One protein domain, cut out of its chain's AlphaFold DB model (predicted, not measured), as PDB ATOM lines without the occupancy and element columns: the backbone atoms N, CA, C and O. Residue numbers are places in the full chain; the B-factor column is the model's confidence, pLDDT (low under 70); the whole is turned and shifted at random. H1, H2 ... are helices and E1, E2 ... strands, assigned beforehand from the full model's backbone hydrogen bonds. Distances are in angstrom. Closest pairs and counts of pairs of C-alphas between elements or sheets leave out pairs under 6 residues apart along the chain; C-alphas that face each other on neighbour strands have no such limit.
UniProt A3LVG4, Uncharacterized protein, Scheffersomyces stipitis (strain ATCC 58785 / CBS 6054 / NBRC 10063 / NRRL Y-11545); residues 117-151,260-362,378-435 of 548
ATOM      1  N   GLU A 117     -33.896  10.785  45.165       88.88
ATOM      2  CA  GLU A 117     -34.077  12.021  44.411       88.88
ATOM      3  C   GLU A 117     -33.427  13.202  45.131       88.88
ATOM      4  O   GLU A 117     -33.616  13.410  46.327       88.88
ATOM      5  N   VAL A 118     -32.675  14.005  44.376       85.50
ATOM      6  CA  VAL A 118     -32.066  15.252  44.858       85.50
ATOM      7  C   VAL A 118     -32.512  16.377  43.939       85.50
ATOM      8  O   VAL A 118     -32.277  16.328  42.725       85.50
ATOM      9  N   ASN A 119     -33.150  17.398  44.514       85.62
ATOM     10  CA  ASN A 119     -33.697  18.557  43.798       85.62
ATOM     11  C   ASN A 119     -34.659  18.158  42.662       85.62
ATOM     12  O   ASN A 119     -34.569  18.685  41.556       85.62
ATOM     13  N   GLY A 120     -35.528  17.169  42.908       86.06
ATOM     14  CA  GLY A 120     -36.505  16.674  41.928       86.06
ATOM     15  C   GLY A 120     -35.908  15.863  40.771       86.06
ATOM     16  O   GLY A 120     -36.603  15.562  39.806       86.06
ATOM     17  N   SER A 121     -34.619  15.511  40.844       87.88
ATOM     18  CA  SER A 121     -33.948  14.671  39.851       87.88
ATOM     19  C   SER A 121     -33.481  13.360  40.478       87.88
ATOM     20  O   SER A 121     -32.791  13.368  41.501       87.88
ATOM     21  N   LYS A 122     -33.825  12.229  39.849       90.50
ATOM     22  CA  LYS A 122     -33.312  10.911  40.244       90.50
ATOM     23  C   LYS A 122     -31.803  10.870  40.040       90.50
ATOM     24  O   LYS A 122     -31.314  11.103  38.931       90.50
ATOM     25  N   LEU A 123     -31.062  10.556  41.101       91.62
ATOM     26  CA  LEU A 123     -29.608  10.406  41.013       91.62
ATOM     27  C   LEU A 123     -29.259   9.216  40.117       91.62
ATOM     28  O   LEU A 123     -28.470   9.333  39.176       91.62
ATOM     29  N   PHE A 124     -29.906   8.082  40.376       89.25
ATOM     30  CA  PHE A 124     -29.691   6.848  39.644       89.25
ATOM     31  C   PHE A 124     -30.622   6.789  38.439       89.25
ATOM     32  O   PHE A 124     -31.783   6.405  38.512       89.25
ATOM     33  N   THR A 125     -30.078   7.193  37.296       90.00
ATOM     34  CA  THR A 125     -30.664   6.967  35.972       90.00
ATOM     35  C   THR A 125     -29.655   6.228  35.103       90.00
ATOM     36  O   THR A 125     -28.447   6.261  35.361       90.00
ATOM     37  N   LYS A 126     -30.125   5.547  34.048       87.69
ATOM     38  CA  LYS A 126     -29.248   4.799  33.125       87.69
ATOM     39  C   LYS A 126     -28.146   5.697  32.569       87.69
ATOM     40  O   LYS A 126     -26.996   5.275  32.449       87.69
ATOM     41  N   ARG A 127     -28.522   6.942  32.262       91.69
ATOM     42  CA  ARG A 127     -27.635   8.007  31.804       91.69
ATOM     43  C   ARG A 127     -26.576   8.333  32.857       91.69
ATOM     44  O   ARG A 127     -25.391   8.173  32.582       91.69
ATOM     45  N   ASN A 128     -26.999   8.708  34.062       93.44
ATOM     46  CA  ASN A 128     -26.099   9.129  35.136       93.44
ATOM     47  C   ASN A 128     -25.113   8.029  35.534       93.44
ATOM     48  O   ASN A 128     -23.918   8.285  35.631       93.44
ATOM     49  N   LEU A 129     -25.578   6.784  35.675       90.88
ATOM     50  CA  LEU A 129     -24.702   5.669  36.035       90.88
ATOM     51  C   LEU A 129     -23.641   5.395  34.961       90.88
ATOM     52  O   LEU A 129     -22.499   5.073  35.282       90.88
ATOM     53  N   ARG A 130     -23.994   5.524  33.676       90.81
ATOM     54  CA  ARG A 130     -23.024   5.392  32.581       90.81
ATOM     55  C   ARG A 130     -21.989   6.508  32.609       90.81
ATOM     56  O   ARG A 130     -20.815   6.208  32.429       90.81
ATOM     57  N   ILE A 131     -22.413   7.745  32.870       93.75
ATOM     58  CA  ILE A 131     -21.504   8.888  33.014       93.75
ATOM     59  C   ILE A 131     -20.542   8.650  34.181       93.75
ATOM     60  O   ILE A 131     -19.332   8.703  33.981       93.75
ATOM     61  N   LEU A 132     -21.053   8.301  35.365       94.88
ATOM     62  CA  LEU A 132     -20.234   8.011  36.548       94.88
ATOM     63  C   LEU A 132     -19.222   6.892  36.270       94.88
ATOM     64  O   LEU A 132     -18.028   7.064  36.484       94.88
ATOM     65  N   ARG A 133     -19.665   5.763  35.702       92.19
ATOM     66  CA  ARG A 133     -18.779   4.642  35.348       92.19
ATOM     67  C   ARG A 133     -17.696   5.032  34.356       92.19
ATOM     68  O   ARG A 133     -16.533   4.692  34.553       92.19
ATOM     69  N   TYR A 134     -18.084   5.708  33.283       92.62
ATOM     70  CA  TYR A 134     -17.167   6.061  32.212       92.62
ATOM     71  C   TYR A 134     -16.139   7.096  32.683       92.62
ATOM     72  O   TYR A 134     -14.944   6.915  32.470       92.62
ATOM     73  N   THR A 135     -16.574   8.130  33.405       93.81
ATOM     74  CA  THR A 135     -15.671   9.154  33.960       93.81
ATOM     75  C   THR A 135     -14.762   8.616  35.063       93.81
ATOM     76  O   THR A 135     -13.615   9.053  35.197       93.81
ATOM     77  N   TYR A 136     -15.227   7.605  35.798       94.50
ATOM     78  CA  TYR A 136     -14.416   6.905  36.783       94.50
ATOM     79  C   TYR A 136     -13.338   6.015  36.155       94.50
ATOM     80  O   TYR A 136     -12.185   6.080  36.579       94.50
ATOM     81  N   LEU A 137     -13.694   5.202  35.153       89.81
ATOM     82  CA  LEU A 137     -12.836   4.129  34.631       89.81
ATOM     83  C   LEU A 137     -12.053   4.491  33.363       89.81
ATOM     84  O   LEU A 137     -10.981   3.930  33.147       89.81
ATOM     85  N   GLU A 138     -12.577   5.374  32.512       90.19
ATOM     86  CA  GLU A 138     -12.136   5.504  31.115       90.19
ATOM     87  C   GLU A 138     -11.592   6.889  30.777       90.19
ATOM     88  O   GLU A 138     -10.426   7.032  30.411       90.19
ATOM     89  N   GLU A 139     -12.434   7.916  30.873       91.31
ATOM     90  CA  GLU A 139     -12.078   9.285  30.510       91.31
ATOM     91  C   GLU A 139     -13.060  10.270  31.131       91.31
ATOM     92  O   GLU A 139     -14.276  10.078  31.068       91.31
ATOM     93  N   PHE A 140     -12.525  11.351  31.691       90.62
ATOM     94  CA  PHE A 140     -13.328  12.450  32.200       90.62
ATOM     95  C   PHE A 140     -13.943  13.248  31.040       90.62
ATOM     96  O   PHE A 140     -13.263  14.025  30.383       90.62
ATOM     97  N   THR A 141     -15.228  13.023  30.757       90.94
ATOM     98  CA  THR A 141     -15.994  13.746  29.734       90.94
ATOM     99  C   THR A 141     -17.460  13.868  30.140       90.94
ATOM    100  O   THR A 141     -18.001  12.988  30.813       90.94
ATOM    101  N   ALA A 142     -18.107  14.961  29.733       88.50
ATOM    102  CA  ALA A 142     -19.527  15.215  29.980       88.50
ATOM    103  C   ALA A 142     -20.430  14.866  28.776       88.50
ATOM    104  O   ALA A 142     -21.658  14.908  28.893       88.50
ATOM    105  N   ASP A 143     -19.843  14.516  27.626       91.31
ATOM    106  CA  ASP A 143     -20.581  14.176  26.408       91.31
ATOM    107  C   ASP A 143     -21.189  12.770  26.513       91.31
ATOM    108  O   ASP A 143     -20.512  11.749  26.361       91.31
ATOM    109  N   TYR A 144     -22.493  12.714  26.786       92.38
ATOM    110  CA  TYR A 144     -23.199  11.447  26.941       92.38
ATOM    111  C   TYR A 144     -23.279  10.636  25.646       92.38
ATOM    112  O   TYR A 144     -23.255   9.408  25.722       92.38
ATOM    113  N   ASP A 145     -23.357  11.278  24.485       92.69
ATOM    114  CA  ASP A 145     -23.514  10.566  23.218       92.69
ATOM    115  C   ASP A 145     -22.205   9.861  22.862       92.69
ATOM    116  O   ASP A 145     -22.196   8.679  22.503       92.69
ATOM    117  N   LEU A 146     -21.075  10.534  23.111       90.50
ATOM    118  CA  LEU A 146     -19.749   9.927  23.035       90.50
ATOM    119  C   LEU A 146     -19.589   8.764  24.027       90.50
ATOM    120  O   LEU A 146     -19.057   7.708  23.666       90.50
ATOM    121  N   ILE A 147     -20.044   8.945  25.271       91.31
ATOM    122  CA  ILE A 147     -20.002   7.901  26.304       91.31
ATOM    123  C   ILE A 147     -20.826   6.689  25.870       91.31
ATOM    124  O   ILE A 147     -20.334   5.560  25.927       91.31
ATOM    125  N   ASP A 148     -22.068   6.894  25.432       90.81
ATOM    126  CA  ASP A 148     -22.962   5.814  25.026       90.81
ATOM    127  C   ASP A 148     -22.414   5.076  23.801       90.81
ATOM    128  O   ASP A 148     -22.367   3.842  23.804       90.81
ATOM    129  N   TYR A 149     -21.906   5.808  22.806       90.94
ATOM    130  CA  TYR A 149     -21.239   5.238  21.636       90.94
ATOM    131  C   TYR A 149     -20.063   4.334  22.034       90.94
ATOM    132  O   TYR A 149     -19.996   3.166  21.637       90.94
ATOM    133  N   ARG A 150     -19.156   4.827  22.888       87.38
ATOM    134  CA  ARG A 150     -17.972   4.065  23.318       87.38
ATOM    135  C   ARG A 150     -18.328   2.876  24.201       87.38
ATOM    136  O   ARG A 150     -17.773   1.794  24.020       87.38
ATOM    137  N   MET A 151     -19.280   3.038  25.115       83.75
ATOM    138  CA  MET A 151     -19.761   1.950  25.971       83.75
ATOM    139  C   MET A 151     -20.445   0.845  25.153       83.75
ATOM    140  O   MET A 151     -20.247  -0.340  25.433       83.75
ATOM    141  N   SER A 260      -6.772  11.245  31.789       81.62
ATOM    142  CA  SER A 260      -6.977  11.176  33.213       81.62
ATOM    143  C   SER A 260      -8.386  10.678  33.472       81.62
ATOM    144  O   SER A 260      -9.334  10.973  32.746       81.62
ATOM    145  N   THR A 261      -8.485   9.868  34.505       91.69
ATOM    146  CA  THR A 261      -9.724   9.243  34.960       91.69
ATOM    147  C   THR A 261      -9.841   9.568  36.428       91.69
ATOM    148  O   THR A 261      -8.805   9.663  37.094       91.69
ATOM    149  N   ILE A 262     -11.055   9.662  36.955       93.88
ATOM    150  CA  ILE A 262     -11.234   9.971  38.379       93.88
ATOM    151  C   ILE A 262     -10.574   8.897  39.242       93.88
ATOM    152  O   ILE A 262      -9.915   9.229  40.218       93.88
ATOM    153  N   LYS A 263     -10.600   7.628  38.815       93.81
ATOM    154  CA  LYS A 263      -9.868   6.556  39.496       93.81
ATOM    155  C   LYS A 263      -8.361   6.811  39.582       93.81
ATOM    156  O   LYS A 263      -7.759   6.601  40.627       93.81
ATOM    157  N   LYS A 264      -7.727   7.280  38.502       93.38
ATOM    158  CA  LYS A 264      -6.297   7.658  38.526       93.38
ATOM    159  C   LYS A 264      -6.043   8.857  39.440       93.38
ATOM    160  O   LYS A 264      -5.025   8.865  40.121       93.38
ATOM    161  N   ILE A 265      -6.954   9.833  39.462       94.69
ATOM    162  CA  ILE A 265      -6.860  11.003  40.346       94.69
ATOM    163  C   ILE A 265      -6.954  10.562  41.811       94.69
ATOM    164  O   ILE A 265      -6.082  10.907  42.597       94.69
ATOM    165  N   PHE A 266      -7.918   9.711  42.162       94.94
ATOM    166  CA  PHE A 266      -8.075   9.180  43.522       94.94
ATOM    167  C   PHE A 266      -6.939   8.245  43.948       94.94
ATOM    168  O   PHE A 266      -6.729   8.046  45.135       94.94
ATOM    169  N   LYS A 267      -6.160   7.698  43.014       93.31
ATOM    170  CA  LYS A 267      -4.929   6.959  43.337       93.31
ATOM    171  C   LYS A 267      -3.700   7.852  43.503       93.31
ATOM    172  O   LYS A 267      -2.624   7.351  43.814       93.31
ATOM    173  N   SER A 268      -3.827   9.151  43.250       95.06
ATOM    174  CA  SER A 268      -2.723  10.093  43.386       95.06
ATOM    175  C   SER A 268      -2.562  10.521  44.840       95.06
ATOM    176  O   SER A 268      -3.446  11.160  45.406       95.06
ATOM    177  N   ASN A 269      -1.388  10.274  45.420       95.75
ATOM    178  CA  ASN A 269      -1.056  10.787  46.754       95.75
ATOM    179  C   ASN A 269      -1.096  12.321  46.791       95.75
ATOM    180  O   ASN A 269      -1.502  12.906  47.789       95.75
ATOM    181  N   GLN A 270      -0.724  12.985  45.690       95.56
ATOM    182  CA  GLN A 270      -0.774  14.445  45.612       95.56
ATOM    183  C   GLN A 270      -2.206  14.973  45.741       95.56
ATOM    184  O   GLN A 270      -2.415  15.997  46.380       95.56
ATOM    185  N   PHE A 271      -3.181  14.269  45.158       96.50
ATOM    186  CA  PHE A 271      -4.588  14.651  45.250       96.50
ATOM    187  C   PHE A 271      -5.059  14.639  46.707       96.50
ATOM    188  O   PHE A 271      -5.551  15.648  47.202       96.50
ATOM    189  N   TRP A 272      -4.826  13.537  47.426       97.38
ATOM    190  CA  TRP A 272      -5.224  13.423  48.831       97.38
ATOM    191  C   TRP A 272      -4.450  14.358  49.757       97.38
ATOM    192  O   TRP A 272      -5.031  14.887  50.701       97.38
ATOM    193  N   ASN A 273      -3.176  14.628  49.467       96.69
ATOM    194  CA  ASN A 273      -2.409  15.627  50.209       96.69
ATOM    195  C   ASN A 273      -3.040  17.019  50.105       96.69
ATOM    196  O   ASN A 273      -3.130  17.706  51.118       96.69
ATOM    197  N   ASN A 274      -3.493  17.419  48.914       97.25
ATOM    198  CA  ASN A 274      -4.164  18.703  48.732       97.25
ATOM    199  C   ASN A 274      -5.515  18.728  49.466       97.25
ATOM    200  O   ASN A 274      -5.750  19.635  50.255       97.25
ATOM    201  N   VAL A 275      -6.335  17.676  49.322       97.06
ATOM    202  CA  VAL A 275      -7.618  17.539  50.045       97.06
ATOM    203  C   VAL A 275      -7.428  17.695  51.559       97.06
ATOM    204  O   VAL A 275      -8.172  18.419  52.213       97.06
ATOM    205  N   TYR A 276      -6.409  17.051  52.132       96.31
ATOM    206  CA  TYR A 276      -6.116  17.160  53.563       96.31
ATOM    207  C   TYR A 276      -5.599  18.541  53.970       96.31
ATOM    208  O   TYR A 276      -5.876  18.988  55.083       96.31
ATOM    209  N   GLN A 277      -4.821  19.205  53.115       95.69
ATOM    210  CA  GLN A 277      -4.348  20.562  53.387       95.69
ATOM    211  C   GLN A 277      -5.502  21.560  53.400       95.69
ATOM    212  O   GLN A 277      -5.560  22.376  54.321       95.69
ATOM    213  N   ASP A 278      -6.427  21.445  52.448       95.44
ATOM    214  CA  ASP A 278      -7.608  22.301  52.368       95.44
ATOM    215  C   ASP A 278      -8.496  22.101  53.598       95.44
ATOM    216  O   ASP A 278      -8.796  23.063  54.301       95.44
ATOM    217  N   LEU A 279      -8.774  20.849  53.977       94.19
ATOM    218  CA  LEU A 279      -9.527  20.547  55.200       94.19
ATOM    219  C   LEU A 279      -8.861  21.081  56.464       94.19
ATOM    220  O   LEU A 279      -9.529  21.619  57.342       94.19
ATOM    221  N   LYS A 280      -7.536  20.952  56.572       93.75
ATOM    222  CA  LYS A 280      -6.778  21.492  57.708       93.75
ATOM    223  C   LYS A 280      -6.845  23.017  57.768       93.75
ATOM    224  O   LYS A 280      -6.749  23.602  58.847       93.75
ATOM    225  N   PHE A 281      -6.909  23.674  56.616       93.56
ATOM    226  CA  PHE A 281      -7.020  25.122  56.538       93.56
ATOM    227  C   PHE A 281      -8.435  25.580  56.905       93.56
ATOM    228  O   PHE A 281      -8.581  26.476  57.735       93.56
ATOM    229  N   GLU A 282      -9.458  24.918  56.368       90.25
ATOM    230  CA  GLU A 282     -10.869  25.205  56.641       90.25
ATOM    231  C   GLU A 282     -11.252  24.930  58.102       90.25
ATOM    232  O   GLU A 282     -11.911  25.770  58.725       90.25
ATOM    233  N   SER A 283     -10.774  23.826  58.698       87.88
ATOM    234  CA  SER A 283     -11.070  23.474  60.098       87.88
ATOM    235  C   SER A 283     -10.586  24.539  61.086       87.88
ATOM    236  O   SER A 283     -11.226  24.799  62.105       87.88
ATOM    237  N   ARG A 284      -9.476  25.212  60.764       86.38
ATOM    238  CA  ARG A 284      -8.907  26.298  61.575       86.38
ATOM    239  C   ARG A 284      -9.663  27.613  61.441       86.38
ATOM    240  O   ARG A 284      -9.521  28.469  62.310       86.38
ATOM    241  N   GLN A 285     -10.409  27.798  60.356       86.25
ATOM    242  CA  GLN A 285     -11.119  29.045  60.078       86.25
ATOM    243  C   GLN A 285     -12.567  29.017  60.557       86.25
ATOM    244  O   GLN A 285     -13.046  30.014  61.092       86.25
ATOM    245  N   ASN A 286     -13.254  27.889  60.375       75.75
ATOM    246  CA  ASN A 286     -14.715  27.862  60.431       75.75
ATOM    247  C   ASN A 286     -15.291  27.228  61.703       75.75
ATOM    248  O   ASN A 286     -16.464  27.444  62.010       75.75
ATOM    249  N   SER A 287     -14.501  26.466  62.464       71.06
ATOM    250  CA  SER A 287     -15.023  25.658  63.568       71.06
ATOM    251  C   SER A 287     -14.325  25.920  64.899       71.06
ATOM    252  O   SER A 287     -13.104  25.970  64.996       71.06
ATOM    253  N   SER A 288     -15.123  26.007  65.966       76.75
ATOM    254  CA  SER A 288     -14.637  25.990  67.354       76.75
ATOM    255  C   SER A 288     -14.028  24.643  67.764       76.75
ATOM    256  O   SER A 288     -13.412  24.542  68.822       76.75
ATOM    257  N   VAL A 289     -14.221  23.609  66.944       77.56
ATOM    258  CA  VAL A 289     -13.702  22.255  67.124       77.56
ATOM    259  C   VAL A 289     -12.797  21.959  65.941       77.56
ATOM    260  O   VAL A 289     -13.265  22.031  64.812       77.56
ATOM    261  N   ASP A 290     -11.533  21.608  66.177       82.56
ATOM    262  CA  ASP A 290     -10.634  21.219  65.089       82.56
ATOM    263  C   ASP A 290     -11.045  19.845  64.534       82.56
ATOM    264  O   ASP A 290     -10.629  18.788  65.013       82.56
ATOM    265  N   LEU A 291     -11.927  19.866  63.531       84.06
ATOM    266  CA  LEU A 291     -12.446  18.677  62.857       84.06
ATOM    267  C   LEU A 291     -11.327  17.844  62.216       84.06
ATOM    268  O   LEU A 291     -11.455  16.623  62.107       84.06
ATOM    269  N   PHE A 292     -10.205  18.479  61.865       88.44
ATOM    270  CA  PHE A 292      -9.060  17.808  61.263       88.44
ATOM    271  C   PHE A 292      -8.416  16.786  62.208       88.44
ATOM    272  O   PHE A 292      -7.942  15.749  61.752       88.44
ATOM    273  N   GLU A 293      -8.446  17.003  63.527       87.12
ATOM    274  CA  GLU A 293      -7.905  16.023  64.481       87.12
ATOM    275  C   GLU A 293      -8.678  14.700  64.485       87.12
ATOM    276  O   GLU A 293      -8.131  13.651  64.837       87.12
ATOM    277  N   LEU A 294      -9.949  14.738  64.080       87.50
ATOM    278  CA  LEU A 294     -10.840  13.582  64.032       87.50
ATOM    279  C   LEU A 294     -10.747  12.811  62.710       87.50
ATOM    280  O   LEU A 294     -11.369  11.753  62.584       87.50
ATOM    281  N   MET A 295      -9.974  13.309  61.742       90.00
ATOM    282  CA  MET A 295      -9.792  12.660  60.449       90.00
ATOM    283  C   MET A 295      -8.854  11.451  60.542       90.00
ATOM    284  O   MET A 295      -7.756  11.566  61.090       90.00
ATOM    285  N   PRO A 296      -9.235  10.299  59.961       92.50
ATOM    286  CA  PRO A 296      -8.311   9.196  59.714       92.50
ATOM    287  C   PRO A 296      -7.107   9.626  58.860       92.50
ATOM    288  O   PRO A 296      -7.093  10.712  58.275       92.50
ATOM    289  N   SER A 297      -6.092   8.767  58.739       93.06
ATOM    290  CA  SER A 297      -4.940   9.059  57.872       93.06
ATOM    291  C   SER A 297      -5.333   9.141  56.388       93.06
ATOM    292  O   SER A 297      -6.257   8.454  55.946       93.06
ATOM    293  N   ALA A 298      -4.604   9.955  55.613       94.06
ATOM    294  CA  ALA A 298      -4.879  10.157  54.189       94.06
ATOM    295  C   ALA A 298      -4.888   8.847  53.398       94.06
ATOM    296  O   ALA A 298      -5.788   8.630  52.594       94.06
ATOM    297  N   ASP A 299      -3.959   7.937  53.694       94.38
ATOM    298  CA  ASP A 299      -3.873   6.637  53.026       94.38
ATOM    299  C   ASP A 299      -5.088   5.743  53.320       94.38
ATOM    300  O   ASP A 299      -5.577   5.044  52.427       94.38
ATOM    301  N   GLN A 300      -5.610   5.775  54.555       93.38
ATOM    302  CA  GLN A 300      -6.807   5.019  54.939       93.38
ATOM    303  C   GLN A 300      -8.047   5.543  54.215       93.38
ATOM    304  O   GLN A 300      -8.793   4.747  53.642       93.38
ATOM    305  N   ILE A 301      -8.247   6.866  54.194       94.06
ATOM    306  CA  ILE A 301      -9.381   7.474  53.484       94.06
ATOM    307  C   ILE A 301      -9.260   7.233  51.982       94.06
ATOM    308  O   ILE A 301     -10.229   6.802  51.363       94.06
ATOM    309  N   ALA A 302      -8.075   7.438  51.407       94.69
ATOM    310  CA  ALA A 302      -7.826   7.217  49.989       94.69
ATOM    311  C   ALA A 302      -8.169   5.788  49.561       94.69
ATOM    312  O   ALA A 302      -8.905   5.582  48.593       94.69
ATOM    313  N   SER A 303      -7.676   4.806  50.320       93.31
ATOM    314  CA  SER A 303      -7.931   3.388  50.058       93.31
ATOM    315  C   SER A 303      -9.415   3.057  50.194       93.31
ATOM    316  O   SER A 303      -9.980   2.402  49.320       93.31
ATOM    317  N   PHE A 304     -10.066   3.565  51.245       93.38
ATOM    318  CA  PHE A 304     -11.489   3.336  51.480       93.38
ATOM    319  C   PHE A 304     -12.367   3.932  50.377       93.38
ATOM    320  O   PHE A 304     -13.263   3.256  49.875       93.38
ATOM    321  N   PHE A 305     -12.103   5.173  49.963       94.31
ATOM    322  CA  PHE A 305     -12.845   5.821  48.884       94.31
ATOM    323  C   PHE A 305     -12.639   5.097  47.548       94.31
ATOM    324  O   PHE A 305     -13.621   4.858  46.845       94.31
ATOM    325  N   ASP A 306     -11.405   4.710  47.195       91.25
ATOM    326  CA  ASP A 306     -11.143   3.973  45.949       91.25
ATOM    327  C   ASP A 306     -11.857   2.615  45.934       91.25
ATOM    328  O   ASP A 306     -12.517   2.280  44.945       91.25
ATOM    329  N   GLU A 307     -11.766   1.854  47.029       89.12
ATOM    330  CA  GLU A 307     -12.397   0.541  47.155       89.12
ATOM    331  C   GLU A 307     -13.923   0.656  47.137       89.12
ATOM    332  O   GLU A 307     -14.579  -0.018  46.340       89.12
ATOM    333  N   PHE A 308     -14.494   1.553  47.944       90.75
ATOM    334  CA  PHE A 308     -15.940   1.676  48.068       90.75
ATOM    335  C   PHE A 308     -16.592   2.179  46.777       90.75
ATOM    336  O   PHE A 308     -17.577   1.601  46.311       90.75
ATOM    337  N   ILE A 309     -16.009   3.199  46.139       93.44
ATOM    338  CA  ILE A 309     -16.509   3.726  44.863       93.44
ATOM    339  C   ILE A 309     -16.330   2.694  43.749       93.44
ATOM    340  O   ILE A 309     -17.262   2.482  42.967       93.44
ATOM    341  N   SER A 310     -15.176   2.011  43.687       88.81
ATOM    342  CA  SER A 310     -14.955   0.918  42.732       88.81
ATOM    343  C   SER A 310     -16.008  -0.168  42.897       88.81
ATOM    344  O   SER A 310     -16.641  -0.559  41.919       88.81
ATOM    345  N   TYR A 311     -16.216  -0.638  44.124       84.94
ATOM    346  CA  TYR A 311     -17.176  -1.688  44.411       84.94
ATOM    347  C   TYR A 311     -18.591  -1.258  44.016       84.94
ATOM    348  O   TYR A 311     -19.284  -1.991  43.309       84.94
ATOM    349  N   PHE A 312     -19.010  -0.053  44.400       88.06
ATOM    350  CA  PHE A 312     -20.353   0.429  44.105       88.06
ATOM    351  C   PHE A 312     -20.584   0.582  42.595       88.06
ATOM    352  O   PHE A 312     -21.546   0.041  42.044       88.06
ATOM    353  N   LEU A 313     -19.675   1.266  41.891       88.00
ATOM    354  CA  LEU A 313     -19.816   1.514  40.456       88.00
ATOM    355  C   LEU A 313     -19.663   0.246  39.617       88.00
ATOM    356  O   LEU A 313     -20.291   0.151  38.563       88.00
ATOM    357  N   LEU A 314     -18.866  -0.739  40.030       83.31
ATOM    358  CA  LEU A 314     -18.713  -1.981  39.267       83.31
ATOM    359  C   LEU A 314     -19.898  -2.930  39.470       83.31
ATOM    360  O   LEU A 314     -20.350  -3.531  38.498       83.31
ATOM    361  N   ASN A 315     -20.468  -2.988  40.674       78.81
ATOM    362  CA  ASN A 315     -21.508  -3.966  41.002       78.81
ATOM    363  C   ASN A 315     -22.947  -3.486  40.749       78.81
ATOM    364  O   ASN A 315     -23.854  -4.318  40.667       78.81
ATOM    365  N   LEU A 316     -23.184  -2.177  40.587       81.19
ATOM    366  CA  LEU A 316     -24.536  -1.653  40.363       81.19
ATOM    367  C   LEU A 316     -25.051  -1.956  38.946       81.19
ATOM    368  O   LEU A 316     -24.613  -1.370  37.957       81.19
ATOM    369  N   GLN A 317     -26.010  -2.852  38.799       76.19
ATOM    370  CA  GLN A 317     -26.631  -3.163  37.518       76.19
ATOM    371  C   GLN A 317     -27.973  -2.453  37.349       76.19
ATOM    372  O   GLN A 317     -28.621  -2.016  38.296       76.19
ATOM    373  N   LEU A 318     -28.360  -2.294  36.086       72.50
ATOM    374  CA  LEU A 318     -29.661  -1.768  35.712       72.50
ATOM    375  C   LEU A 318     -30.476  -2.915  35.125       72.50
ATOM    376  O   LEU A 318     -30.079  -3.483  34.106       72.50
ATOM    377  N   LEU A 319     -31.608  -3.217  35.750       66.62
ATOM    378  CA  LEU A 319     -32.662  -4.033  35.174       66.62
ATOM    379  C   LEU A 319     -33.604  -3.105  34.407       66.62
ATOM    380  O   LEU A 319     -34.236  -2.230  34.992       66.62
ATOM    381  N   THR A 320     -33.675  -3.276  33.094       66.19
ATOM    382  CA  THR A 320     -34.699  -2.644  32.257       66.19
ATOM    383  C   THR A 320     -35.827  -3.645  32.080       66.19
ATOM    384  O   THR A 320     -35.621  -4.673  31.435       66.19
ATOM    385  N   ILE A 321     -36.988  -3.369  32.667       65.06
ATOM    386  CA  ILE A 321     -38.209  -4.134  32.422       65.06
ATOM    387  C   ILE A 321     -38.961  -3.383  31.329       65.06
ATOM    388  O   ILE A 321     -39.461  -2.283  31.561       65.06
ATOM    389  N   VAL A 322     -38.978  -3.963  30.130       55.12
ATOM    390  CA  VAL A 322     -39.738  -3.431  28.996       55.12
ATOM    391  C   VAL A 322     -41.197  -3.829  29.211       55.12
ATOM    392  O   VAL A 322     -41.519  -5.015  29.189       55.12
ATOM    393  N   GLY A 323     -42.053  -2.850  29.502       57.44
ATOM    394  CA  GLY A 323     -43.508  -3.013  29.547       57.44
ATOM    395  C   GLY A 323     -44.180  -2.378  28.327       57.44
ATOM    396  O   GLY A 323     -43.544  -1.624  27.596       57.44
ATOM    397  N   GLU A 324     -45.478  -2.630  28.129       43.69
ATOM    398  CA  GLU A 324     -46.289  -2.118  27.000       43.69
ATOM    399  C   GLU A 324     -46.515  -0.584  26.988       43.69
ATOM    400  O   GLU A 324     -47.424  -0.094  26.323       43.69
ATOM    401  N   GLY A 325     -45.711   0.216  27.693       51.56
ATOM    402  CA  GLY A 325     -45.904   1.671  27.697       51.56
ATOM    403  C   GLY A 325     -44.857   2.491  28.438       51.56
ATOM    404  O   GLY A 325     -44.659   3.642  28.072       51.56
ATOM    405  N   ASP A 326     -44.145   1.906  29.406       49.72
ATOM    406  CA  ASP A 326     -43.088   2.588  30.160       49.72
ATOM    407  C   ASP A 326     -41.893   1.656  30.417       49.72
ATOM    408  O   ASP A 326     -42.043   0.521  30.881       49.72
ATOM    409  N   ASP A 327     -40.683   2.163  30.162       60.50
ATOM    410  CA  ASP A 327     -39.431   1.503  30.535       60.50
ATOM    411  C   ASP A 327     -39.221   1.619  32.055       60.50
ATOM    412  O   ASP A 327     -38.649   2.597  32.563       60.50
ATOM    413  N   TYR A 328     -39.632   0.594  32.803       62.09
ATOM    414  CA  TYR A 328     -39.334   0.511  34.229       62.09
ATOM    415  C   TYR A 328     -37.864   0.144  34.423       62.09
ATOM    416  O   TYR A 328     -37.421  -0.989  34.229       62.09
ATOM    417  N   ASN A 329     -37.087   1.148  34.813       69.06
ATOM    418  CA  ASN A 329     -35.676   1.010  35.127       69.06
ATOM    419  C   ASN A 329     -35.517   0.782  36.631       69.06
ATOM    420  O   ASN A 329     -35.753   1.692  37.424       69.06
ATOM    421  N   PHE A 330     -35.098  -0.420  37.013       72.50
ATOM    422  CA  PHE A 330     -34.840  -0.786  38.398       72.50
ATOM    423  C   PHE A 330     -33.346  -1.040  38.601       72.50
ATOM    424  O   PHE A 330     -32.743  -1.871  37.915       72.50
ATOM    425  N   PHE A 331     -32.723  -0.307  39.522       75.06
ATOM    426  CA  PHE A 331     -31.316  -0.508  39.847       75.06
ATOM    427  C   PHE A 331     -31.184  -1.562  40.930       75.06
ATOM    428  O   PHE A 331     -31.845  -1.504  41.962       75.06
ATOM    429  N   TYR A 332     -30.298  -2.518  40.692       74.44
ATOM    430  CA  TYR A 332     -29.996  -3.567  41.646       74.44
ATOM    431  C   TYR A 332     -28.521  -3.897  41.577       74.44
ATOM    432  O   TYR A 332     -27.900  -3.810  40.520       74.44
ATOM    433  N   PHE A 333     -27.939  -4.321  42.683       69.25
ATOM    434  CA  PHE A 333     -26.598  -4.878  42.624       69.25
ATOM    435  C   PHE A 333     -26.680  -6.349  42.276       69.25
ATOM    436  O   PHE A 333     -27.426  -7.104  42.895       69.25
ATOM    437  N   HIS A 334     -25.901  -6.749  41.281       63.66
ATOM    438  CA  HIS A 334     -25.871  -8.137  40.839       63.66
ATOM    439  C   HIS A 334     -25.385  -9.066  41.950       63.66
ATOM    440  O   HIS A 334     -26.031 -10.066  42.243       63.66
ATOM    441  N   ASP A 335     -24.323  -8.638  42.631       61.69
ATOM    442  CA  ASP A 335     -23.702  -9.347  43.742       61.69
ATOM    443  C   ASP A 335     -23.737  -8.458  44.995       61.69
ATOM    444  O   ASP A 335     -22.692  -8.128  45.555       61.69
ATOM    445  N   PHE A 336     -24.924  -7.996  45.431       62.72
ATOM    446  CA  PHE A 336     -25.019  -7.288  46.718       62.72
ATOM    447  C   PHE A 336     -24.638  -8.238  47.852       62.72
ATOM    448  O   PHE A 336     -25.459  -8.960  48.420       62.72
ATOM    449  N   ASN A 337     -23.365  -8.231  48.218       69.44
ATOM    450  CA  ASN A 337     -22.933  -8.888  49.424       69.44
ATOM    451  C   ASN A 337     -23.237  -7.960  50.606       69.44
ATOM    452  O   ASN A 337     -22.414  -7.129  50.983       69.44
ATOM    453  N   HIS A 338     -24.430  -8.103  51.197       70.06
ATOM    454  CA  HIS A 338     -24.817  -7.393  52.427       70.06
ATOM    455  C   HIS A 338     -23.752  -7.520  53.523       70.06
ATOM    456  O   HIS A 338     -23.502  -6.567  54.257       70.06
ATOM    457  N   GLY A 339     -23.107  -8.688  53.618       73.25
ATOM    458  CA  GLY A 339     -22.006  -8.917  54.547       73.25
ATOM    459  C   GLY A 339     -20.823  -7.998  54.260       73.25
ATOM    460  O   GLY A 339     -20.308  -7.375  55.180       73.25
ATOM    461  N   TYR A 340     -20.444  -7.845  52.993       76.25
ATOM    462  CA  TYR A 340     -19.374  -6.933  52.591       76.25
ATOM    463  C   TYR A 340     -19.722  -5.465  52.863       76.25
ATOM    464  O   TYR A 340     -18.893  -4.736  53.391       76.25
ATOM    465  N   PHE A 341     -20.960  -5.032  52.606       78.69
ATOM    466  CA  PHE A 341     -21.381  -3.670  52.962       78.69
ATOM    467  C   PHE A 341     -21.366  -3.417  54.462       78.69
ATOM    468  O   PHE A 341     -20.919  -2.360  54.899       78.69
ATOM    469  N   LYS A 342     -21.815  -4.392  55.256       82.88
ATOM    470  CA  LYS A 342     -21.721  -4.311  56.710       82.88
ATOM    471  C   LYS A 342     -20.261  -4.187  57.150       82.88
ATOM    472  O   LYS A 342     -19.956  -3.317  57.951       82.88
ATOM    473  N   ILE A 343     -19.366  -4.983  56.563       84.12
ATOM    474  CA  ILE A 343     -17.921  -4.896  56.810       84.12
ATOM    475  C   ILE A 343     -17.386  -3.507  56.439       84.12
ATOM    476  O   ILE A 343     -16.658  -2.920  57.230       84.12
ATOM    477  N   LEU A 344     -17.763  -2.944  55.289       83.94
ATOM    478  CA  LEU A 344     -17.344  -1.597  54.888       83.94
ATOM    479  C   LEU A 344     -17.867  -0.509  55.833       83.94
ATOM    480  O   LEU A 344     -17.122   0.409  56.167       83.94
ATOM    481  N   ASN A 345     -19.118  -0.615  56.287       86.88
ATOM    482  CA  ASN A 345     -19.684   0.299  57.278       86.88
ATOM    483  C   ASN A 345     -18.951   0.179  58.625       86.88
ATOM    484  O   ASN A 345     -18.579   1.185  59.226       86.88
ATOM    485  N   ASP A 346     -18.671  -1.044  59.076       87.00
ATOM    486  CA  ASP A 346     -17.917  -1.305  60.304       87.00
ATOM    487  C   ASP A 346     -16.486  -0.747  60.203       87.00
ATOM    488  O   ASP A 346     -16.011  -0.086  61.128       87.00
ATOM    489  N   ILE A 347     -15.824  -0.939  59.057       87.56
ATOM    490  CA  ILE A 347     -14.504  -0.379  58.748       87.56
ATOM    491  C   ILE A 347     -14.553   1.153  58.795       87.56
ATOM    492  O   ILE A 347     -13.775   1.755  59.537       87.56
ATOM    493  N   HIS A 348     -15.499   1.778  58.092       89.06
ATOM    494  CA  HIS A 348     -15.710   3.227  58.112       89.06
ATOM    495  C   HIS A 348     -15.893   3.752  59.539       89.06
ATOM    496  O   HIS A 348     -15.171   4.645  59.978       89.06
ATOM    497  N   ASN A 349     -16.800   3.151  60.310       87.12
ATOM    498  CA  ASN A 349     -17.060   3.561  61.686       87.12
ATOM    499  C   ASN A 349     -15.828   3.374  62.578       87.12
ATOM    500  O   ASN A 349     -15.523   4.243  63.397       87.12
ATOM    501  N   SER A 350     -15.082   2.281  62.396       87.81
ATOM    502  CA  SER A 350     -13.869   2.006  63.167       87.81
ATOM    503  C   SER A 350     -12.772   3.049  62.939       87.81
ATOM    504  O   SER A 350     -12.129   3.445  63.911       87.81
ATOM    505  N   MET A 351     -12.614   3.563  61.712       86.12
ATOM    506  CA  MET A 351     -11.603   4.580  61.393       86.12
ATOM    507  C   MET A 351     -11.815   5.861  62.206       86.12
ATOM    508  O   MET A 351     -10.893   6.351  62.855       86.12
ATOM    509  N   TYR A 352     -13.050   6.367  62.251       82.69
ATOM    510  CA  TYR A 352     -13.373   7.567  63.029       82.69
ATOM    511  C   TYR A 352     -13.386   7.301  64.542       82.69
ATOM    512  O   TYR A 352     -13.110   8.197  65.346       82.69
ATOM    513  N   VAL A 353     -13.683   6.066  64.966       81.12
ATOM    514  CA  VAL A 353     -13.643   5.699  66.387       81.12
ATOM    515  C   VAL A 353     -12.220   5.706  66.926       81.12
ATOM    516  O   VAL A 353     -11.971   6.353  67.947       81.12
ATOM    517  N   GLN A 354     -11.299   5.039  66.233       74.38
ATOM    518  CA  GLN A 354      -9.893   4.963  66.629       74.38
ATOM    519  C   GLN A 354      -9.275   6.359  66.738       74.38
ATOM    520  O   GLN A 354      -8.646   6.681  67.750       74.38
ATOM    521  N   GLN A 355      -9.567   7.233  65.775       71.06
ATOM    522  CA  GLN A 355      -9.027   8.586  65.773       71.06
ATOM    523  C   GLN A 355      -9.509   9.417  66.972       71.06
ATOM    524  O   GLN A 355      -8.707  10.044  67.666       71.06
ATOM    525  N   SER A 356     -10.804   9.338  67.305       67.81
ATOM    526  CA  SER A 356     -11.342  10.023  68.490       67.81
ATOM    527  C   SER A 356     -10.735   9.512  69.805       67.81
ATOM    528  O   SER A 356     -10.528  10.289  70.736       67.81
ATOM    529  N   THR A 357     -10.400   8.218  69.903       70.94
ATOM    530  CA  THR A 357      -9.728   7.678  71.097       70.94
ATOM    531  C   THR A 357      -8.280   8.147  71.217       70.94
ATOM    532  O   THR A 357      -7.813   8.401  72.327       70.94
ATOM    533  N   TRP A 358      -7.581   8.319  70.092       59.97
ATOM    534  CA  TRP A 358      -6.206   8.809  70.083       59.97
ATOM    535  C   TRP A 358      -6.126  10.284  70.468       59.97
ATOM    536  O   TRP A 358      -5.391  10.599  71.402       59.97
ATOM    537  N   SER A 359      -6.926  11.166  69.855       62.59
ATOM    538  CA  SER A 359      -6.925  12.601  70.211       62.59
ATOM    539  C   SER A 359      -7.201  12.810  71.710       62.59
ATOM    540  O   SER A 359      -6.440  13.503  72.391       62.59
ATOM    541  N   ASN A 360      -8.173  12.075  72.269       66.19
ATOM    542  CA  ASN A 360      -8.470  12.101  73.703       66.19
ATOM    543  C   ASN A 360      -7.308  11.606  74.580       66.19
ATOM    544  O   ASN A 360      -7.150  12.077  75.700       66.19
ATOM    545  N   THR A 361      -6.501  10.649  74.122       64.44
ATOM    546  CA  THR A 361      -5.387  10.117  74.927       64.44
ATOM    547  C   THR A 361      -4.218  11.102  74.983       64.44
ATOM    548  O   THR A 361      -3.606  11.260  76.036       64.44
ATOM    549  N   PHE A 362      -3.936  11.811  73.885       58.50
ATOM    550  CA  PHE A 362      -2.828  12.771  73.826       58.50
ATOM    551  C   PHE A 362      -3.139  14.102  74.524       58.50
ATOM    552  O   PHE A 362      -2.254  14.670  75.161       58.50
ATOM    553  N   GLY A 378     -23.993  10.078  72.057       69.88
ATOM    554  CA  GLY A 378     -23.876   9.400  70.755       69.88
ATOM    555  C   GLY A 378     -24.421  10.222  69.576       69.88
ATOM    556  O   GLY A 378     -23.829  10.218  68.499       69.88
ATOM    557  N   ASN A 379     -25.460  11.028  69.813       75.31
ATOM    558  CA  ASN A 379     -26.056  11.921  68.814       75.31
ATOM    559  C   ASN A 379     -25.106  13.039  68.344       75.31
ATOM    560  O   ASN A 379     -25.120  13.402  67.168       75.31
ATOM    561  N   ASN A 380     -24.253  13.574  69.223       79.75
ATOM    562  CA  ASN A 380     -23.287  14.608  68.839       79.75
ATOM    563  C   ASN A 380     -22.176  14.019  67.973       79.75
ATOM    564  O   ASN A 380     -21.748  14.647  67.010       79.75
ATOM    565  N   ARG A 381     -21.750  12.785  68.266       79.38
ATOM    566  CA  ARG A 381     -20.717  12.093  67.489       79.38
ATOM    567  C   ARG A 381     -21.169  11.818  66.056       79.38
ATOM    568  O   ARG A 381     -20.427  12.101  65.123       79.38
ATOM    569  N   ALA A 382     -22.392  11.314  65.901       83.00
ATOM    570  CA  ALA A 382     -23.061  11.127  64.617       83.00
ATOM    571  C   ALA A 382     -23.074  12.422  63.789       83.00
ATOM    572  O   ALA A 382     -22.658  12.454  62.630       83.00
ATOM    573  N   LYS A 383     -23.503  13.523  64.421       87.00
ATOM    574  CA  LYS A 383     -23.591  14.843  63.792       87.00
ATOM    575  C   LYS A 383     -22.222  15.376  63.363       87.00
ATOM    576  O   LYS A 383     -22.087  15.806  62.223       87.00
ATOM    577  N   ILE A 384     -21.218  15.301  64.241       85.56
ATOM    578  CA  ILE A 384     -19.839  15.722  63.945       85.56
ATOM    579  C   ILE A 384     -19.266  14.891  62.794       85.56
ATOM    580  O   ILE A 384     -18.690  15.453  61.870       85.56
ATOM    581  N   ARG A 385     -19.469  13.566  62.795       87.06
ATOM    582  CA  ARG A 385     -18.996  12.692  61.712       87.06
ATOM    583  C   ARG A 385     -19.649  13.043  60.376       87.06
ATOM    584  O   ARG A 385     -18.958  13.128  59.370       87.06
ATOM    585  N   ARG A 386     -20.967  13.271  60.357       89.81
ATOM    586  CA  ARG A 386     -21.679  13.698  59.140       89.81
ATOM    587  C   ARG A 386     -21.175  15.044  58.627       89.81
ATOM    588  O   ARG A 386     -20.989  15.177  57.425       89.81
ATOM    589  N   GLN A 387     -20.933  16.004  59.521       90.81
ATOM    590  CA  GLN A 387     -20.351  17.293  59.150       90.81
ATOM    591  C   GLN A 387     -18.952  17.116  58.550       90.81
ATOM    592  O   GLN A 387     -18.691  17.621  57.467       90.81
ATOM    593  N   LEU A 388     -18.096  16.327  59.201       91.12
ATOM    594  CA  LEU A 388     -16.743  16.057  58.726       91.12
ATOM    595  C   LEU A 388     -16.728  15.393  57.341       91.12
ATOM    596  O   LEU A 388     -15.929  15.757  56.488       91.12
ATOM    597  N   ILE A 389     -17.619  14.426  57.104       93.44
ATOM    598  CA  ILE A 389     -17.748  13.777  55.792       93.44
ATOM    599  C   ILE A 389     -18.241  14.774  54.738       93.44
ATOM    600  O   ILE A 389     -17.757  14.732  53.613       93.44
ATOM    601  N   ALA A 390     -19.177  15.663  55.081       94.12
ATOM    602  CA  ALA A 390     -19.661  16.684  54.155       94.12
ATOM    603  C   ALA A 390     -18.539  17.659  53.751       94.12
ATOM    604  O   ALA A 390     -18.329  17.879  52.562       94.12
ATOM    605  N   GLU A 391     -17.763  18.152  54.720       94.19
ATOM    606  CA  GLU A 391     -16.593  19.005  54.459       94.19
ATOM    607  C   GLU A 391     -15.530  18.258  53.632       94.19
ATOM    608  O   GLU A 391     -15.000  18.794  52.661       94.19
ATOM    609  N   LEU A 392     -15.278  16.976  53.931       95.62
ATOM    610  CA  LEU A 392     -14.381  16.129  53.135       95.62
ATOM    611  C   LEU A 392     -14.852  15.984  51.683       95.62
ATOM    612  O   LEU A 392     -14.029  16.039  50.771       95.62
ATOM    613  N   ILE A 393     -16.152  15.797  51.450       96.94
ATOM    614  CA  ILE A 393     -16.708  15.732  50.094       96.94
ATOM    615  C   ILE A 393     -16.491  17.063  49.373       96.94
ATOM    616  O   ILE A 393     -16.062  17.049  48.222       96.94
ATOM    617  N   ASP A 394     -16.724  18.196  50.032       96.19
ATOM    618  CA  ASP A 394     -16.525  19.515  49.427       96.19
ATOM    619  C   ASP A 394     -15.056  19.749  49.041       96.19
ATOM    620  O   ASP A 394     -14.775  20.105  47.891       96.19
ATOM    621  N   ALA A 395     -14.112  19.402  49.921       96.75
ATOM    622  CA  ALA A 395     -12.682  19.456  49.626       96.75
ATOM    623  C   ALA A 395     -12.274  18.508  48.477       96.75
ATOM    624  O   ALA A 395     -11.491  18.886  47.600       96.75
ATOM    625  N   ILE A 396     -12.825  17.286  48.431       97.44
ATOM    626  CA  ILE A 396     -12.625  16.339  47.318       97.44
ATOM    627  C   ILE A 396     -13.124  16.945  46.007       97.44
ATOM    628  O   ILE A 396     -12.434  16.852  44.990       97.44
ATOM    629  N   MET A 397     -14.311  17.551  46.010       97.31
ATOM    630  CA  MET A 397     -14.921  18.112  44.809       97.31
ATOM    631  C   MET A 397     -14.130  19.304  44.272       97.31
ATOM    632  O   MET A 397     -13.922  19.387  43.060       97.31
ATOM    633  N   GLU A 398     -13.635  20.178  45.146       96.25
ATOM    634  CA  GLU A 398     -12.812  21.314  44.732       96.25
ATOM    635  C   GLU A 398     -11.462  20.859  44.163       96.25
ATOM    636  O   GLU A 398     -11.067  21.247  43.061       96.25
ATOM    637  N   ASN A 399     -10.807  19.903  44.821       96.62
ATOM    638  CA  ASN A 399      -9.573  19.315  44.302       96.62
ATOM    639  C   ASN A 399      -9.783  18.546  42.994       96.62
ATOM    640  O   ASN A 399      -8.887  18.504  42.140       96.62
ATOM    641  N   LEU A 400     -10.954  17.935  42.803       95.19
ATOM    642  CA  LEU A 400     -11.298  17.248  41.565       95.19
ATOM    643  C   LEU A 400     -11.471  18.250  40.419       95.19
ATOM    644  O   LEU A 400     -10.979  17.995  39.316       95.19
ATOM    645  N   ARG A 401     -12.098  19.405  40.680       94.25
ATOM    646  CA  ARG A 401     -12.184  20.523  39.726       94.25
ATOM    647  C   ARG A 401     -10.802  21.011  39.321       94.25
ATOM    648  O   ARG A 401     -10.496  21.012  38.134       94.25
ATOM    649  N   ILE A 402      -9.936  21.315  40.286       92.56
ATOM    650  CA  ILE A 402      -8.561  21.768  40.018       92.56
ATOM    651  C   ILE A 402      -7.794  20.730  39.190       92.56
ATOM    652  O   ILE A 402      -7.178  21.061  38.175       92.56
ATOM    653  N   SER A 403      -7.874  19.458  39.588       91.50
ATOM    654  CA  SER A 403      -7.148  18.374  38.924       91.50
ATOM    655  C   SER A 403      -7.596  18.190  37.477       91.50
ATOM    656  O   SER A 403      -6.760  17.960  36.614       91.50
ATOM    657  N   THR A 404      -8.896  18.283  37.196       88.50
ATOM    658  CA  THR A 404      -9.459  18.026  35.857       88.50
ATOM    659  C   THR A 404      -9.487  19.255  34.946       88.50
ATOM    660  O   THR A 404      -9.349  19.086  33.736       88.50
ATOM    661  N   ASN A 405      -9.566  20.476  35.484       82.94
ATOM    662  CA  ASN A 405      -9.460  21.714  34.698       82.94
ATOM    663  C   ASN A 405      -8.088  21.843  34.023       82.94
ATOM    664  O   ASN A 405      -7.976  22.401  32.937       82.94
ATOM    665  N   ALA A 406      -7.041  21.264  34.617       68.81
ATOM    666  CA  ALA A 406      -5.727  21.173  33.985       68.81
ATOM    667  C   ALA A 406      -5.687  20.216  32.774       68.81
ATOM    668  O   ALA A 406      -4.706  20.205  32.031       68.81
ATOM    669  N   ILE A 407      -6.708  19.370  32.599       69.12
ATOM    670  CA  ILE A 407      -6.665  18.213  31.698       69.12
ATOM    671  C   ILE A 407      -7.459  18.454  30.416       69.12
ATOM    672  O   ILE A 407      -7.020  17.983  29.364       69.12
ATOM    673  N   ASP A 408      -8.588  19.166  30.463       68.56
ATOM    674  CA  ASP A 408      -9.443  19.295  29.282       68.56
ATOM    675  C   ASP A 408     -10.124  20.666  29.138       68.56
ATOM    676  O   ASP A 408     -11.201  20.913  29.668       68.56
ATOM    677  N   ASN A 409      -9.525  21.545  28.329       71.94
ATOM    678  CA  ASN A 409     -10.112  22.843  27.966       71.94
ATOM    679  C   ASN A 409     -11.271  22.729  26.950       71.94
ATOM    680  O   ASN A 409     -11.776  23.751  26.486       71.94
ATOM    681  N   ARG A 410     -11.650  21.518  26.508       72.56
ATOM    682  CA  ARG A 410     -12.594  21.326  25.388       72.56
ATOM    683  C   ARG A 410     -14.053  21.221  25.812       72.56
ATOM    684  O   ARG A 410     -14.934  21.321  24.960       72.56
ATOM    685  N   ILE A 411     -14.326  20.985  27.090       75.38
ATOM    686  CA  ILE A 411     -15.688  20.815  27.595       75.38
ATOM    687  C   ILE A 411     -16.235  22.192  27.989       75.38
ATOM    688  O   ILE A 411     -15.550  22.996  28.616       75.38
ATOM    689  N   SER A 412     -17.490  22.471  27.630       83.06
ATOM    690  CA  SER A 412     -18.153  23.711  28.048       83.06
ATOM    691  C   SER A 412     -18.229  23.788  29.577       83.06
ATOM    692  O   SER A 412     -18.613  22.814  30.222       83.06
ATOM    693  N   GLU A 413     -17.948  24.958  30.152       86.06
ATOM    694  CA  GLU A 413     -18.034  25.231  31.597       86.06
ATOM    695  C   GLU A 413     -19.350  24.715  32.216       86.06
ATOM    696  O   GLU A 413     -19.341  23.971  33.194       86.06
ATOM    697  N   LYS A 414     -20.485  24.947  31.543       88.69
ATOM    698  CA  LYS A 414     -21.809  24.459  31.976       88.69
ATOM    699  C   LYS A 414     -21.932  22.932  32.009       88.69
ATOM    700  O   LYS A 414     -22.734  22.385  32.764       88.69
ATOM    701  N   GLN A 415     -21.228  22.226  31.128       87.56
ATOM    702  CA  GLN A 415     -21.219  20.761  31.112       87.56
ATOM    703  C   GLN A 415     -20.302  20.206  32.207       87.56
ATOM    704  O   GLN A 415     -20.650  19.197  32.821       87.56
ATOM    705  N   HIS A 416     -19.186  20.888  32.483       88.94
ATOM    706  CA  HIS A 416     -18.319  20.592  33.622       88.94
ATOM    707  C   HIS A 416     -19.078  20.701  34.942       88.94
ATOM    708  O   HIS A 416     -19.081  19.746  35.714       88.94
ATOM    709  N   GLU A 417     -19.778  21.813  35.174       92.31
ATOM    710  CA  GLU A 417     -20.561  22.022  36.397       92.31
ATOM    711  C   GLU A 417     -21.577  20.900  36.621       92.31
ATOM    712  O   GLU A 417     -21.578  20.273  37.676       92.31
ATOM    713  N   LYS A 418     -22.361  20.545  35.593       93.19
ATOM    714  CA  LYS A 418     -23.325  19.433  35.678       93.19
ATOM    715  C   LYS A 418     -22.667  18.095  36.012       93.19
ATOM    716  O   LYS A 418     -23.271  17.272  36.703       93.19
ATOM    717  N   LEU A 419     -21.465  17.847  35.494       94.19
ATOM    718  CA  LEU A 419     -20.720  16.626  35.781       94.19
ATOM    719  C   LEU A 419     -20.220  16.611  37.233       94.19
ATOM    720  O   LEU A 419     -20.364  15.588  37.901       94.19
ATOM    721  N   PHE A 420     -19.692  17.725  37.742       95.44
ATOM    722  CA  PHE A 420     -19.298  17.828  39.150       95.44
ATOM    723  C   PHE A 420     -20.495  17.750  40.089       95.44
ATOM    724  O   PHE A 420     -20.413  17.059  41.096       95.44
ATOM    725  N   ASP A 421     -21.623  18.369  39.745       95.44
ATOM    726  CA  ASP A 421     -22.859  18.254  40.518       95.44
ATOM    727  C   ASP A 421     -23.329  16.801  40.600       95.44
ATOM    728  O   ASP A 421     -23.765  16.339  41.656       95.44
ATOM    729  N   LEU A 422     -23.221  16.050  39.498       95.62
ATOM    730  CA  LEU A 422     -23.533  14.625  39.489       95.62
ATOM    731  C   LEU A 422     -22.583  13.833  40.402       95.62
ATOM    732  O   LEU A 422     -23.044  12.982  41.162       95.62
ATOM    733  N   TRP A 423     -21.282  14.121  40.350       97.19
ATOM    734  CA  TRP A 423     -20.285  13.488  41.217       97.19
ATOM    735  C   TRP A 423     -20.491  13.822  42.695       97.19
ATOM    736  O   TRP A 423     -20.464  12.910  43.517       97.19
ATOM    737  N   ARG A 424     -20.786  15.081  43.029       96.69
ATOM    738  CA  ARG A 424     -21.086  15.507  44.400       96.69
ATOM    739  C   ARG A 424     -22.311  14.780  44.941       96.69
ATOM    740  O   ARG A 424     -22.197  14.093  45.945       96.69
ATOM    741  N   LYS A 425     -23.433  14.798  44.208       95.75
ATOM    742  CA  LYS A 425     -24.653  14.059  44.591       95.75
ATOM    743  C   LYS A 425     -24.394  12.564  44.779       95.75
ATOM    744  O   LYS A 425     -24.996  11.935  45.645       95.75
ATOM    745  N   PHE A 426     -23.523  11.983  43.953       96.06
ATOM    746  CA  PHE A 426     -23.133  10.585  44.078       96.06
ATOM    747  C   PHE A 426     -22.329  10.318  45.357       96.06
ATOM    748  O   PHE A 426     -22.653   9.377  46.078       96.06
ATOM    749  N   LEU A 427     -21.334  11.150  45.675       96.38
ATOM    750  CA  LEU A 427     -20.562  11.034  46.916       96.38
ATOM    751  C   LEU A 427     -21.431  11.289  48.156       96.38
ATOM    752  O   LEU A 427     -21.368  10.509  49.105       96.38
ATOM    753  N   ASP A 428     -22.303  12.297  48.121       94.81
ATOM    754  CA  ASP A 428     -23.270  12.572  49.189       94.81
ATOM    755  C   ASP A 428     -24.154  11.353  49.444       94.81
ATOM    756  O   ASP A 428     -24.316  10.907  50.583       94.81
ATOM    757  N   TYR A 429     -24.685  10.750  48.379       93.69
ATOM    758  CA  TYR A 429     -25.461   9.529  48.516       93.69
ATOM    759  C   TYR A 429     -24.639   8.411  49.166       93.69
ATOM    760  O   TYR A 429     -25.084   7.819  50.145       93.69
ATOM    761  N   LEU A 430     -23.435   8.134  48.659       92.62
ATOM    762  CA  LEU A 430     -22.596   7.040  49.148       92.62
ATOM    763  C   LEU A 430     -22.219   7.189  50.624       92.62
ATOM    764  O   LEU A 430     -22.402   6.260  51.415       92.62
ATOM    765  N   PHE A 431     -21.681   8.343  50.998       92.56
ATOM    766  CA  PHE A 431     -21.056   8.510  52.304       92.56
ATOM    767  C   PHE A 431     -22.008   9.116  53.335       92.56
ATOM    768  O   PHE A 431     -21.916   8.764  54.506       92.56
ATOM    769  N   LEU A 432     -22.967   9.962  52.945       91.44
ATOM    770  CA  LEU A 432     -23.919  10.566  53.888       91.44
ATOM    771  C   LEU A 432     -25.244   9.805  53.965       91.44
ATOM    772  O   LEU A 432     -25.756   9.616  55.066       91.44
ATOM    773  N   ALA A 433     -25.796   9.353  52.836       89.25
ATOM    774  CA  ALA A 433     -27.110   8.701  52.821       89.25
ATOM    775  C   ALA A 433     -27.046   7.171  52.933       89.25
ATOM    776  O   ALA A 433     -27.975   6.567  53.463       89.25
ATOM    777  N   PHE A 434     -25.990   6.535  52.424       86.69
ATOM    778  CA  PHE A 434     -25.914   5.080  52.303       86.69
ATOM    779  C   PHE A 434     -25.112   4.426  53.433       86.69
ATOM    780  O   PHE A 434     -25.638   3.550  54.109       86.69
ATOM    781  N   ILE A 435     -23.882   4.874  53.709       84.31
ATOM    782  CA  ILE A 435     -23.087   4.332  54.829       84.31
ATOM    783  C   ILE A 435     -23.687   4.712  56.198       84.31
ATOM    784  O   ILE A 435     -23.728   3.895  57.110       84.31
TER     785      ILE A 435
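AT A GLANCE: This is residues 117 to 151, 260 to 362 and 378 to 435 of the 548 residues of an uncharacterized protein of Scheffersomyces stipitis (strain ATCC 58785 / CBS 6054 / NBRC 10063 / NRRL Y-11545) (UniProt A3LVG4). The helical hairpin H8 and H9 lies over a set of crossed helices, H1, H3, H4 and H6; H7 runs close to H6 in the opposite direction, and the short H2 and H5 pack on H1 and H4. The strand hairpin E1 and E2 makes an arm at one end of the long axis, and the last residues of H7 lie at the other end. The printed part has 196 residues with nine named helices and two named strands, in the order H1 to H6, E1, E2, H7 to H9; E1 and E2 form an antiparallel sheet, and the class is mostly helix. The whole is compact, with a radius of gyration of the C-alphas of 18.1 A, and elongated, spanning 63 by 41 by 29 A.

HOW THE PARTS SIT: H1, residues 126 to 137, is the hub. It touches H2, residues 144 to 151, closest at the C-alphas of Ile 131 and Tyr 144, 6.8 A. Its residues 129 to 133 alone touch residues 313 to 314 of H6, residues 298 to 315, at a steep tilt of 44 degrees, opposite ways; the C-alphas of Arg 133 and Leu 313 are closest, 6.1 A. H3, residues 262 to 266, touches H1, closest at the C-alphas of Tyr 136 and Ile 262, 4.7 A; of H1, residues 135 to 137 alone take part. Residues 271 to 279 alone of H4, residues 269 to 286, touch residues 391 to 403 of H8, residues 378 to 405, at a steep tilt of 54 degrees; the C-alphas of Val 275 and Ala 395 are closest, 5.4 A. H5, residues 291 to 294, touches residues 352 to 359 alone of H7, residues 338 to 362, closest at the C-alphas of Leu 294 and Gln 355, 5.6 A. E1, residues 316 to 322, and E2, residues 327 to 333, are an antiparallel hairpin, with N 317 and O 332 within hydrogen-bond range at 2.7 A. H8 and H9, residues 413 to 434, are a helical hairpin at a shallow tilt of 26 degrees, closest at the C-alphas of Arg 386 and Leu 432, 6.5 A. Every O i to N i+4 pair is within hydrogen-bond range in H1, H2, H3, H6 and H8, against 13 of 14 in H4, 20 of 21 in H7 and 17 of 18 in H9; H5 is too short for such a pair.

IN THESE COORDINATES: H1 begins at C-alpha 126, (-29.248, 4.799, 33.125). From first to last C-alpha, H4 measures 25.8 A, H6 25.5 A, H7 36.7 A, H8 40.7 A and H9 29.9 A. H9 ends at C-alpha 434, (-25.914, 5.080, 52.303).

THE WHOLE: The C-alphas of Glu 324 and Phe 362, the two farthest apart, are 65.6 A apart. Residues 152 to 259 and 363 to 377 are not printed; the C-alpha gaps are 17.3 A and 21.5 A. Of the links printed whole, none is long. Mean pLDDT of the printed part is 85.3; 26 residues are under 70, among them 319 to 329.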